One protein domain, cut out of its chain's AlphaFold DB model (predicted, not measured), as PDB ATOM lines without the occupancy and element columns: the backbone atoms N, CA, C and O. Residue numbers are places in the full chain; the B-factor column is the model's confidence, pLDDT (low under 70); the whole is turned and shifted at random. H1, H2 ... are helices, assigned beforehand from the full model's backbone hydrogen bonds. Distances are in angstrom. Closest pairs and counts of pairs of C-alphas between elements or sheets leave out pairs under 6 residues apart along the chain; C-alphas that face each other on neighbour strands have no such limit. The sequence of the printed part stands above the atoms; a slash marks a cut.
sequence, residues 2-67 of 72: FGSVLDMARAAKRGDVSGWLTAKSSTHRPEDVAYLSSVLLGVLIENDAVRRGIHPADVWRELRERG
ATOM      1  N   PHE A   2     -56.450  -0.651  13.552       70.06
ATOM      2  CA  PHE A   2     -55.115  -1.260  13.410       70.06
ATOM      3  C   PHE A   2     -54.122  -0.396  12.606       70.06
ATOM      4  O   PHE A   2     -52.962  -0.280  12.983       70.06
ATOM      5  N   GLY A   3     -54.594   0.303  11.565       76.31
ATOM      6  CA  GLY A   3     -53.788   1.295  10.833       76.31
ATOM      7  C   GLY A   3     -53.211   2.395  11.734       76.31
ATOM      8  O   GLY A   3     -52.024   2.684  11.652       76.31
ATOM      9  N   SER A   4     -54.005   2.913  12.677       78.25
ATOM     10  CA  SER A   4     -53.557   3.913  13.654       78.25
ATOM     11  C   SER A   4     -52.445   3.374  14.559       78.25
ATOM     12  O   SER A   4     -51.508   4.105  14.857       78.25
ATOM     13  N   VAL A   5     -52.488   2.088  14.940       75.88
ATOM     14  CA  VAL A   5     -51.392   1.441  15.693       75.88
ATOM     15  C   VAL A   5     -50.110   1.406  14.868       75.88
ATOM     16  O   VAL A   5     -49.042   1.726  15.381       75.88
ATOM     17  N   LEU A   6     -50.202   1.037  13.586       78.19
ATOM     18  CA  LEU A   6     -49.042   1.002  12.695       78.19
ATOM     19  C   LEU A   6     -48.440   2.397  12.503       78.19
ATOM     20  O   LEU A   6     -47.218   2.537  12.496       78.19
ATOM     21  N   ASP A   7     -49.272   3.429  12.388       84.00
ATOM     22  CA  ASP A   7     -48.807   4.808  12.250       84.00
ATOM     23  C   ASP A   7     -48.180   5.331  13.548       84.00
ATOM     24  O   ASP A   7     -47.107   5.937  13.498       84.00
ATOM     25  N   MET A   8     -48.752   4.995  14.709       81.38
ATOM     26  CA  MET A   8     -48.137   5.244  16.017       81.38
ATOM     27  C   MET A   8     -46.782   4.532  16.147       81.38
ATOM     28  O   MET A   8     -45.801   5.160  16.536       81.38
ATOM     29  N   ALA A   9     -46.688   3.249  15.780       77.12
ATOM     30  CA  ALA A   9     -45.445   2.475  15.838       77.12
ATOM     31  C   ALA A   9     -44.362   3.054  14.914       77.12
ATOM     32  O   ALA A   9     -43.198   3.180  15.296       77.12
ATOM     33  N   ARG A  10     -44.744   3.453  13.696       81.56
ATOM     34  CA  ARG A  10     -43.850   4.103  12.730       81.56
ATOM     35  C   ARG A  10     -43.360   5.459  13.228       81.56
ATOM     36  O   ARG A  10     -42.182   5.761  13.058       81.56
ATOM     37  N   ALA A  11     -44.243   6.264  13.817       82.44
ATOM     38  CA  ALA A  11     -43.884   7.551  14.399       82.44
ATOM     39  C   ALA A  11     -42.936   7.371  15.596       82.44
ATOM     40  O   ALA A  11     -41.877   7.993  15.629       82.44
ATOM     41  N   ALA A  12     -43.237   6.428  16.497       79.00
ATOM     42  CA  ALA A  12     -42.378   6.074  17.627       79.00
ATOM     43  C   ALA A  12     -40.979   5.630  17.170       79.00
ATOM     44  O   ALA A  12     -39.979   6.144  17.663       79.00
ATOM     45  N   LYS A  13     -40.891   4.764  16.150       76.19
ATOM     46  CA  LYS A  13     -39.612   4.320  15.569       76.19
ATOM     47  C   LYS A  13     -38.762   5.473  15.012       76.19
ATOM     48  O   LYS A  13     -37.542   5.362  14.982       76.19
ATOM     49  N   ARG A  14     -39.389   6.558  14.548       83.25
ATOM     50  CA  ARG A  14     -38.706   7.751  14.016       83.25
ATOM     51  C   ARG A  14     -38.443   8.836  15.067       83.25
ATOM     52  O   ARG A  14     -37.881   9.864  14.711       83.25
ATOM     53  N   GLY A  15     -38.878   8.652  16.317       78.62
ATOM     54  CA  GLY A  15     -38.868   9.721  17.324       78.62
ATOM     55  C   GLY A  15     -39.834  10.875  17.010       78.62
ATOM     56  O   GLY A  15     -39.675  11.980  17.520       78.62
ATOM     57  N   ASP A  16     -40.832  10.641  16.157       86.88
ATOM     58  CA  ASP A  16     -41.792  11.642  15.689       86.88
ATOM     59  C   ASP A  16     -42.973  11.762  16.666       86.88
ATOM     60  O   ASP A  16     -44.023  11.136  16.511       86.88
ATOM     61  N   VAL A  17     -42.783  12.571  17.712       85.25
ATOM     62  CA  VAL A  17     -43.787  12.784  18.771       85.25
ATOM     63  C   VAL A  17     -45.075  13.403  18.217       85.25
ATOM     64  O   VAL A  17     -46.171  13.016  18.623       85.25
ATOM     65  N   SER A  18     -44.966  14.334  17.264       85.88
ATOM     66  CA  SER A  18     -46.127  15.006  16.666       85.88
ATOM     67  C   SER A  18     -46.971  14.042  15.833       85.88
ATOM     68  O   SER A  18     -48.200  14.025  15.950       85.88
ATOM     69  N   GLY A  19     -46.325  13.204  15.021       84.69
ATOM     70  CA  GLY A  19     -46.988  12.147  14.264       84.69
ATOM     71  C   GLY A  19     -47.646  11.117  15.179       84.69
ATOM     72  O   GLY A  19     -48.779  10.707  14.929       84.69
ATOM     73  N   TRP A  20     -46.990  10.761  16.288       82.75
ATOM     74  CA  TRP A  20     -47.558   9.849  17.280       82.75
ATOM     75  C   TRP A  20     -48.816  10.424  17.940       82.75
ATOM     76  O   TRP A  20     -49.836   9.738  18.008       82.75
ATOM     77  N   LEU A  21     -48.775  11.689  18.375       83.19
ATOM     78  CA  LEU A  21     -49.928  12.373  18.967       83.19
ATOM     79  C   LEU A  21     -51.079  12.489  17.969       83.19
ATOM     80  O   LEU A  21     -52.214  12.189  18.318       83.19
ATOM     81  N   THR A  22     -50.787  12.832  16.716       86.62
ATOM     82  CA  THR A  22     -51.797  12.920  15.652       86.62
ATOM     83  C   THR A  22     -52.473  11.568  15.411       86.62
ATOM     84  O   THR A  22     -53.700  11.484  15.372       86.62
ATOM     85  N   ALA A  23     -51.692  10.489  15.306       81.19
ATOM     86  CA  ALA A  23     -52.223   9.144  15.109       81.19
ATOM     87  C   ALA A  23     -53.038   8.665  16.324       81.19
ATOM     88  O   ALA A  23     -54.122   8.101  16.154       81.19
ATOM     89  N   LYS A  24     -52.576   8.956  17.547       78.44
ATOM     90  CA  LYS A  24     -53.291   8.661  18.800       78.44
ATOM     91  C   LYS A  24     -54.608   9.436  18.912       78.44
ATOM     92  O   LYS A  24     -55.613   8.871  19.330       78.44
ATOM     93  N   SER A  25     -54.610  10.707  18.525       79.12
ATOM     94  CA  SER A  25     -55.769  11.607  18.588       79.12
ATOM     95  C   SER A  25     -56.755  11.429  17.433       79.12
ATOM     96  O   SER A  25     -57.779  12.106  17.404       79.12
ATOM     97  N   SER A  26     -56.484  10.515  16.494       78.06
ATOM     98  CA  SER A  26     -57.403  10.194  15.390       78.06
ATOM     99  C   SER A  26     -58.698   9.506  15.847       78.06
ATOM    100  O   SER A  26     -59.650   9.420  15.074       78.06
ATOM    101  N   THR A  27     -58.757   9.040  17.101       72.06
ATOM    102  CA  THR A  27     -59.978   8.561  17.760       72.06
ATOM    103  C   THR A  27     -60.360   9.478  18.926       72.06
ATOM    104  O   THR A  27     -59.509   9.929  19.693       72.06
ATOM    105  N   HIS A  28     -61.659   9.747  19.068       73.06
ATOM    106  CA  HIS A  28     -62.221  10.560  20.153       73.06
ATOM    107  C   HIS A  28     -62.702   9.726  21.347       73.06
ATOM    108  O   HIS A  28     -63.188  10.288  22.328       73.06
ATOM    109  N   ARG A  29     -62.593   8.393  21.274       78.19
ATOM    110  CA  ARG A  29     -63.058   7.484  22.324       78.19
ATOM    111  C   ARG A  29     -61.881   7.040  23.197       78.19
ATOM    112  O   ARG A  29     -60.931   6.458  22.671       78.19
ATOM    113  N   PRO A  30     -61.921   7.276  24.518       74.31
ATOM    114  CA  PRO A  30     -60.852   6.861  25.424       74.31
ATOM    115  C   PRO A  30     -60.555   5.354  25.383       74.31
ATOM    116  O   PRO A  30     -59.394   4.956  25.486       74.31
ATOM    117  N   GLU A  31     -61.576   4.515  25.187       77.06
ATOM    118  CA  GLU A  31     -61.420   3.056  25.129       77.06
ATOM    119  C   GLU A  31     -60.598   2.624  23.912       77.06
ATOM    120  O   GLU A  31     -59.758   1.727  24.002       77.06
ATOM    121  N   ASP A  32     -60.785   3.315  22.787       77.81
ATOM    122  CA  ASP A  32     -60.030   3.058  21.569       77.81
ATOM    123  C   ASP A  32     -58.554   3.399  21.773       77.81
ATOM    124  O   ASP A  32     -57.684   2.649  21.345       77.81
ATOM    125  N   VAL A  33     -58.248   4.499  22.471       79.25
ATOM    126  CA  VAL A  33     -56.864   4.883  22.794       79.25
ATOM    127  C   VAL A  33     -56.201   3.849  23.705       79.25
ATOM    128  O   VAL A  33     -55.038   3.497  23.482       79.25
ATOM    129  N   ALA A  34     -56.923   3.345  24.708       76.94
ATOM    130  CA  ALA A  34     -56.429   2.296  25.597       76.94
ATOM    131  C   ALA A  34     -56.132   1.003  24.822       76.94
ATOM    132  O   ALA A  34     -55.056   0.424  24.977       76.94
ATOM    133  N   TYR A  35     -57.037   0.605  23.924       80.06
ATOM    134  CA  TYR A  35     -56.849  -0.546  23.045       80.06
ATOM    135  C   TYR A  35     -55.675  -0.362  22.070       80.06
ATOM    136  O   TYR A  35     -54.819  -1.231  21.947       80.06
ATOM    137  N   LEU A  36     -55.568   0.789  21.401       81.31
ATOM    138  CA  LEU A  36     -54.452   1.083  20.493       81.31
ATOM    139  C   LEU A  36     -53.101   1.035  21.222       81.31
ATOM    140  O   LEU A  36     -52.118   0.525  20.682       81.31
ATOM    141  N   SER A  37     -53.061   1.538  22.458       81.00
ATOM    142  CA  SER A  37     -51.854   1.547  23.288       81.00
ATOM    143  C   SER A  37     -51.459   0.138  23.744       81.00
ATOM    144  O   SER A  37     -50.270  -0.177  23.745       81.00
ATOM    145  N   SER A  38     -52.423  -0.729  24.078       82.38
ATOM    146  CA  SER A  38     -52.132  -2.116  24.461       82.38
ATOM    147  C   SER A  38     -51.628  -2.949  23.280       82.38
ATOM    148  O   SER A  38     -50.668  -3.703  23.434       82.38
ATOM    149  N   VAL A  39     -52.196  -2.760  22.083       83.38
ATOM    150  CA  VAL A  39     -51.705  -3.415  20.860       83.38
ATOM    151  C   VAL A  39     -50.293  -2.935  20.517       83.38
ATOM    152  O   VAL A  39     -49.433  -3.756  20.204       83.38
ATOM    153  N   LEU A  40     -50.017  -1.627  20.615       82.50
ATOM    154  CA  LEU A  40     -48.672  -1.087  20.388       82.50
ATOM    155  C   LEU A  40     -47.647  -1.692  21.358       82.50
ATOM    156  O   LEU A  40     -46.571  -2.096  20.926       82.50
ATOM    157  N   LEU A  41     -47.989  -1.787  22.647       83.19
ATOM    158  CA  LEU A  41     -47.133  -2.412  23.655       83.19
ATOM    159  C   LEU A  41     -46.828  -3.878  23.308       83.19
ATOM    160  O   LEU A  41     -45.671  -4.286  23.373       83.19
ATOM    161  N   GLY A  42     -47.836  -4.643  22.869       85.44
ATOM    162  CA  GLY A  42     -47.648  -6.020  22.402       85.44
ATOM    163  C   GLY A  42     -46.656  -6.119  21.240       85.44
ATOM    164  O   GLY A  42     -45.698  -6.885  21.315       85.44
ATOM    165  N   VAL A  43     -46.815  -5.278  20.212       83.75
ATOM    166  CA  VAL A  43     -45.904  -5.239  19.051       83.75
ATOM    167  C   VAL A  43     -44.472  -4.879  19.456       83.75
ATOM    168  O   VAL A  43     -43.520  -5.432  18.905       83.75
ATOM    169  N   LEU A  44     -44.290  -3.948  20.395       82.81
ATOM    170  CA  LEU A  44     -42.959  -3.568  20.879       82.81
ATOM    171  C   LEU A  44     -42.280  -4.726  21.618       82.81
ATOM    172  O   LEU A  44     -41.111  -5.007  21.361       82.81
ATOM    173  N   ILE A  45     -43.024  -5.429  22.469       85.25
ATOM    174  CA  ILE A  45     -42.522  -6.580  23.224       85.25
ATOM    175  C   ILE A  45     -42.167  -7.745  22.299       85.25
ATOM    176  O   ILE A  45     -41.108  -8.350  22.454       85.25
ATOM    177  N   GLU A  46     -43.001  -8.036  21.300       87.38
ATOM    178  CA  GLU A  46     -42.702  -9.062  20.296       87.38
ATOM    179  C   GLU A  46     -41.440  -8.729  19.493       87.38
ATOM    180  O   GLU A  46     -40.594  -9.598  19.280       87.38
ATOM    181  N   ASN A  47     -41.270  -7.466  19.083       84.81
ATOM    182  CA  ASN A  47     -40.062  -7.042  18.374       84.81
ATOM    183  C   ASN A  47     -38.805  -7.164  19.245       84.81
ATOM    184  O   ASN A  47     -37.766  -7.599  18.744       84.81
ATOM    185  N   ASP A  48     -38.880  -6.803  20.529       84.62
ATOM    186  CA  ASP A  48     -37.750  -6.964  21.447       84.62
ATOM    187  C   ASP A  48     -37.392  -8.441  21.659       84.62
ATOM    188  O   ASP A  48     -36.222  -8.819  21.580       84.62
ATOM    189  N   ALA A  49     -38.401  -9.297  21.825       87.69
ATOM    190  CA  ALA A  49     -38.218 -10.737  21.959       87.69
ATOM    191  C   ALA A  49     -37.491 -11.335  20.745       87.69
ATOM    192  O   ALA A  49     -36.507 -12.058  20.904       87.69
ATOM    193  N   VAL A  50     -37.916 -10.962  19.531       89.88
ATOM    194  CA  VAL A  50     -37.259 -11.366  18.277       89.88
ATOM    195  C   VAL A  50     -35.821 -10.853  18.216       89.88
ATOM    196  O   VAL A  50     -34.916 -11.619  17.888       89.88
ATOM    197  N   ARG A  51     -35.581  -9.584  18.571       88.94
ATOM    198  CA  ARG A  51     -34.237  -8.983  18.603       88.94
ATOM    199  C   ARG A  51     -33.294  -9.728  19.551       88.94
ATOM    200  O   ARG A  51     -32.114  -9.874  19.245       88.94
ATOM    201  N   ARG A  52     -33.807 -10.176  20.698       88.38
ATOM    202  CA  ARG A  52     -33.050 -10.869  21.751       88.38
ATOM    203  C   ARG A  52     -32.995 -12.389  21.569       88.38
ATOM    204  O   ARG A  52     -32.237 -13.043  22.275       88.38
ATOM    205  N   GLY A  53     -33.778 -12.951  20.646       93.50
ATOM    206  CA  GLY A  53     -33.873 -14.395  20.428       93.50
ATOM    207  C   GLY A  53     -34.539 -15.155  21.581       93.50
ATOM    208  O   GLY A  53     -34.214 -16.319  21.803       93.50
ATOM    209  N   ILE A  54     -35.442 -14.510  22.327       93.25
ATOM    210  CA  ILE A  54     -36.157 -15.104  23.473       93.25
ATOM    211  C   ILE A  54     -37.668 -15.137  23.234       93.25
ATOM    212  O   ILE A  54     -38.177 -14.535  22.290       93.25
ATOM    213  N   HIS A  55     -38.407 -15.851  24.084       91.94
ATOM    214  CA  HIS A  55     -39.858 -15.930  23.958       91.94
ATOM    215  C   HIS A  55     -40.520 -14.619  24.444       91.94
ATOM    216  O   HIS A  55     -40.144 -14.113  25.502       91.94
ATOM    217  N   PRO A  56     -41.550 -14.071  23.761       87.44
ATOM    218  CA  PRO A  56     -42.204 -12.820  24.177       87.44
ATOM    219  C   PRO A  56     -42.743 -12.826  25.612       87.44
ATOM    220  O   PRO A  56     -42.750 -11.798  26.285       87.44
ATOM    221  N   ALA A  57     -43.166 -13.989  26.114       89.06
ATOM    222  CA  ALA A  57     -43.604 -14.136  27.506       89.06
ATOM    223  C   ALA A  57     -42.489 -13.839  28.528       89.06
ATOM    224  O   ALA A  57     -42.783 -13.356  29.620       89.06
ATOM    225  N   ASP A  58     -41.224 -14.095  28.182       89.69
ATOM    226  CA  ASP A  58     -40.090 -13.801  29.059       89.69
ATOM    227  C   ASP A  58     -39.852 -12.290  29.154       89.69
ATOM    228  O   ASP A  58     -39.642 -11.775  30.248       89.69
ATOM    229  N   VAL A  59     -39.996 -11.575  28.035       88.06
ATOM    230  CA  VAL A  59     -39.933 -10.104  27.976       88.06
ATOM    231  C   VAL A  59     -41.063  -9.477  28.801       88.06
ATOM    232  O   VAL A  59     -40.833  -8.550  29.576       88.06
ATOM    233  N   TRP A  60     -42.281 -10.023  28.707       86.06
ATOM    234  CA  TRP A  60     -43.406  -9.609  29.553       86.06
ATOM    235  C   TRP A  60     -43.134  -9.814  31.044       86.06
ATOM    236  O   TRP A  60     -43.472  -8.954  31.858       86.06
ATOM    237  N   ARG A  61     -42.542 -10.955  31.414       86.81
ATOM    238  CA  ARG A  61     -42.174 -11.247  32.804       86.81
ATOM    239  C   ARG A  61     -41.125 -10.258  33.310       86.81
ATOM    240  O   ARG A  61     -41.313  -9.707  34.389       86.81
ATOM    241  N   GLU A  62     -40.089  -9.978  32.526       86.31
ATOM    242  CA  GLU A  62     -39.060  -8.993  32.880       86.31
ATOM    243  C   GLU A  62     -39.650  -7.593  33.073       86.31
ATOM    244  O   GLU A  62     -39.389  -6.963  34.095       86.31
ATOM    245  N   LEU A  63     -40.502  -7.129  32.151       83.56
ATOM    246  CA  LEU A  63     -41.169  -5.827  32.257       83.56
ATOM    247  C   LEU A  63     -42.063  -5.744  33.506       83.56
ATOM    248  O   LEU A  63     -42.145  -4.699  34.149       83.56
ATOM    249  N   ARG A  64     -42.707  -6.853  33.889       83.69
ATOM    250  CA  ARG A  64     -43.497  -6.939  35.126       83.69
ATOM    251  C   ARG A  64     -42.629  -6.899  36.386       83.69
ATOM    252  O   ARG A  64     -43.054  -6.323  37.381       83.69
ATOM    253  N   GLU A  65     -41.474  -7.553  36.366       85.94
ATOM    254  CA  GLU A  65     -40.592  -7.694  37.531       85.94
ATOM    255  C   GLU A  65     -39.701  -6.468  37.755       85.94
ATOM    256  O   GLU A  65     -39.449  -6.103  38.901       85.94
ATOM    257  N   ARG A  66     -39.235  -5.831  36.676       81.69
ATOM    258  CA  ARG A  66     -38.261  -4.727  36.709       81.69
ATOM    259  C   ARG A  66     -38.870  -3.355  36.437       81.69
ATOM    260  O   ARG A  66     -38.268  -2.342  36.764       81.69
ATOM    261  N   GLY A  67     -40.081  -3.309  35.889       72.62
ATOM    262  CA  GLY A  67     -40.704  -2.057  35.481       72.62
ATOM    263  C   GLY A  67     -40.112  -1.492  34.186       72.62
ATOM    264  O   GLY A  67     -39.293  -2.118  33.516       72.62
TER     265      GLY A  67
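This is residues 2 to 67 of the 72 residues of an uncharacterized protein of Rhodococcus ruber (UniProt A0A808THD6). One long helix, H3, makes the longest axis; the helical hairpin H1 and H2 packs on its residues 36 to 40 through H1, and H4 turns off near its last residues. The 66 printed residues hold four named helices, H1 to H4 in order, and no named strand: all helix. The whole is only just loose, close to compact, with a radius of gyration of the C-alphas of 13.0 A and spans of 35 by 25 by 20 A.

Find C-alpha 2 at (-55.115, -1.260, 13.410), where H1, residues 2 to 13, begins. H2 is residues 17 to 24. H3, residues 30 to 52, runs 33.2 A. H4, residues 56 to 66, ends at C-alpha 66, (-38.261, -4.727, 36.709).

H1 and H2 touch at a shallow tilt of 12 degrees, opposite ways; their closest C-alphas, Met 8 and Trp 20, are 4.8 A apart. H1 touches H3 at a steep tilt of 55 degrees, closest at C-alphas 5 and 36, 5.7 A. H4 touches residues 45 to 50 of H3, about perpendicular at 74 degrees, closest at C-alphas 49 and 56, 5.0 A. H4 is apart from H1 and H2. In each helix every O i to N i+4 pair is within hydrogen-bond range.

The farthest C-alphas, His 28 and Gly 53, are 37.8 A apart. The printed part has no cut, its three links are tight, and no printed residue is under 70 in pLDDT.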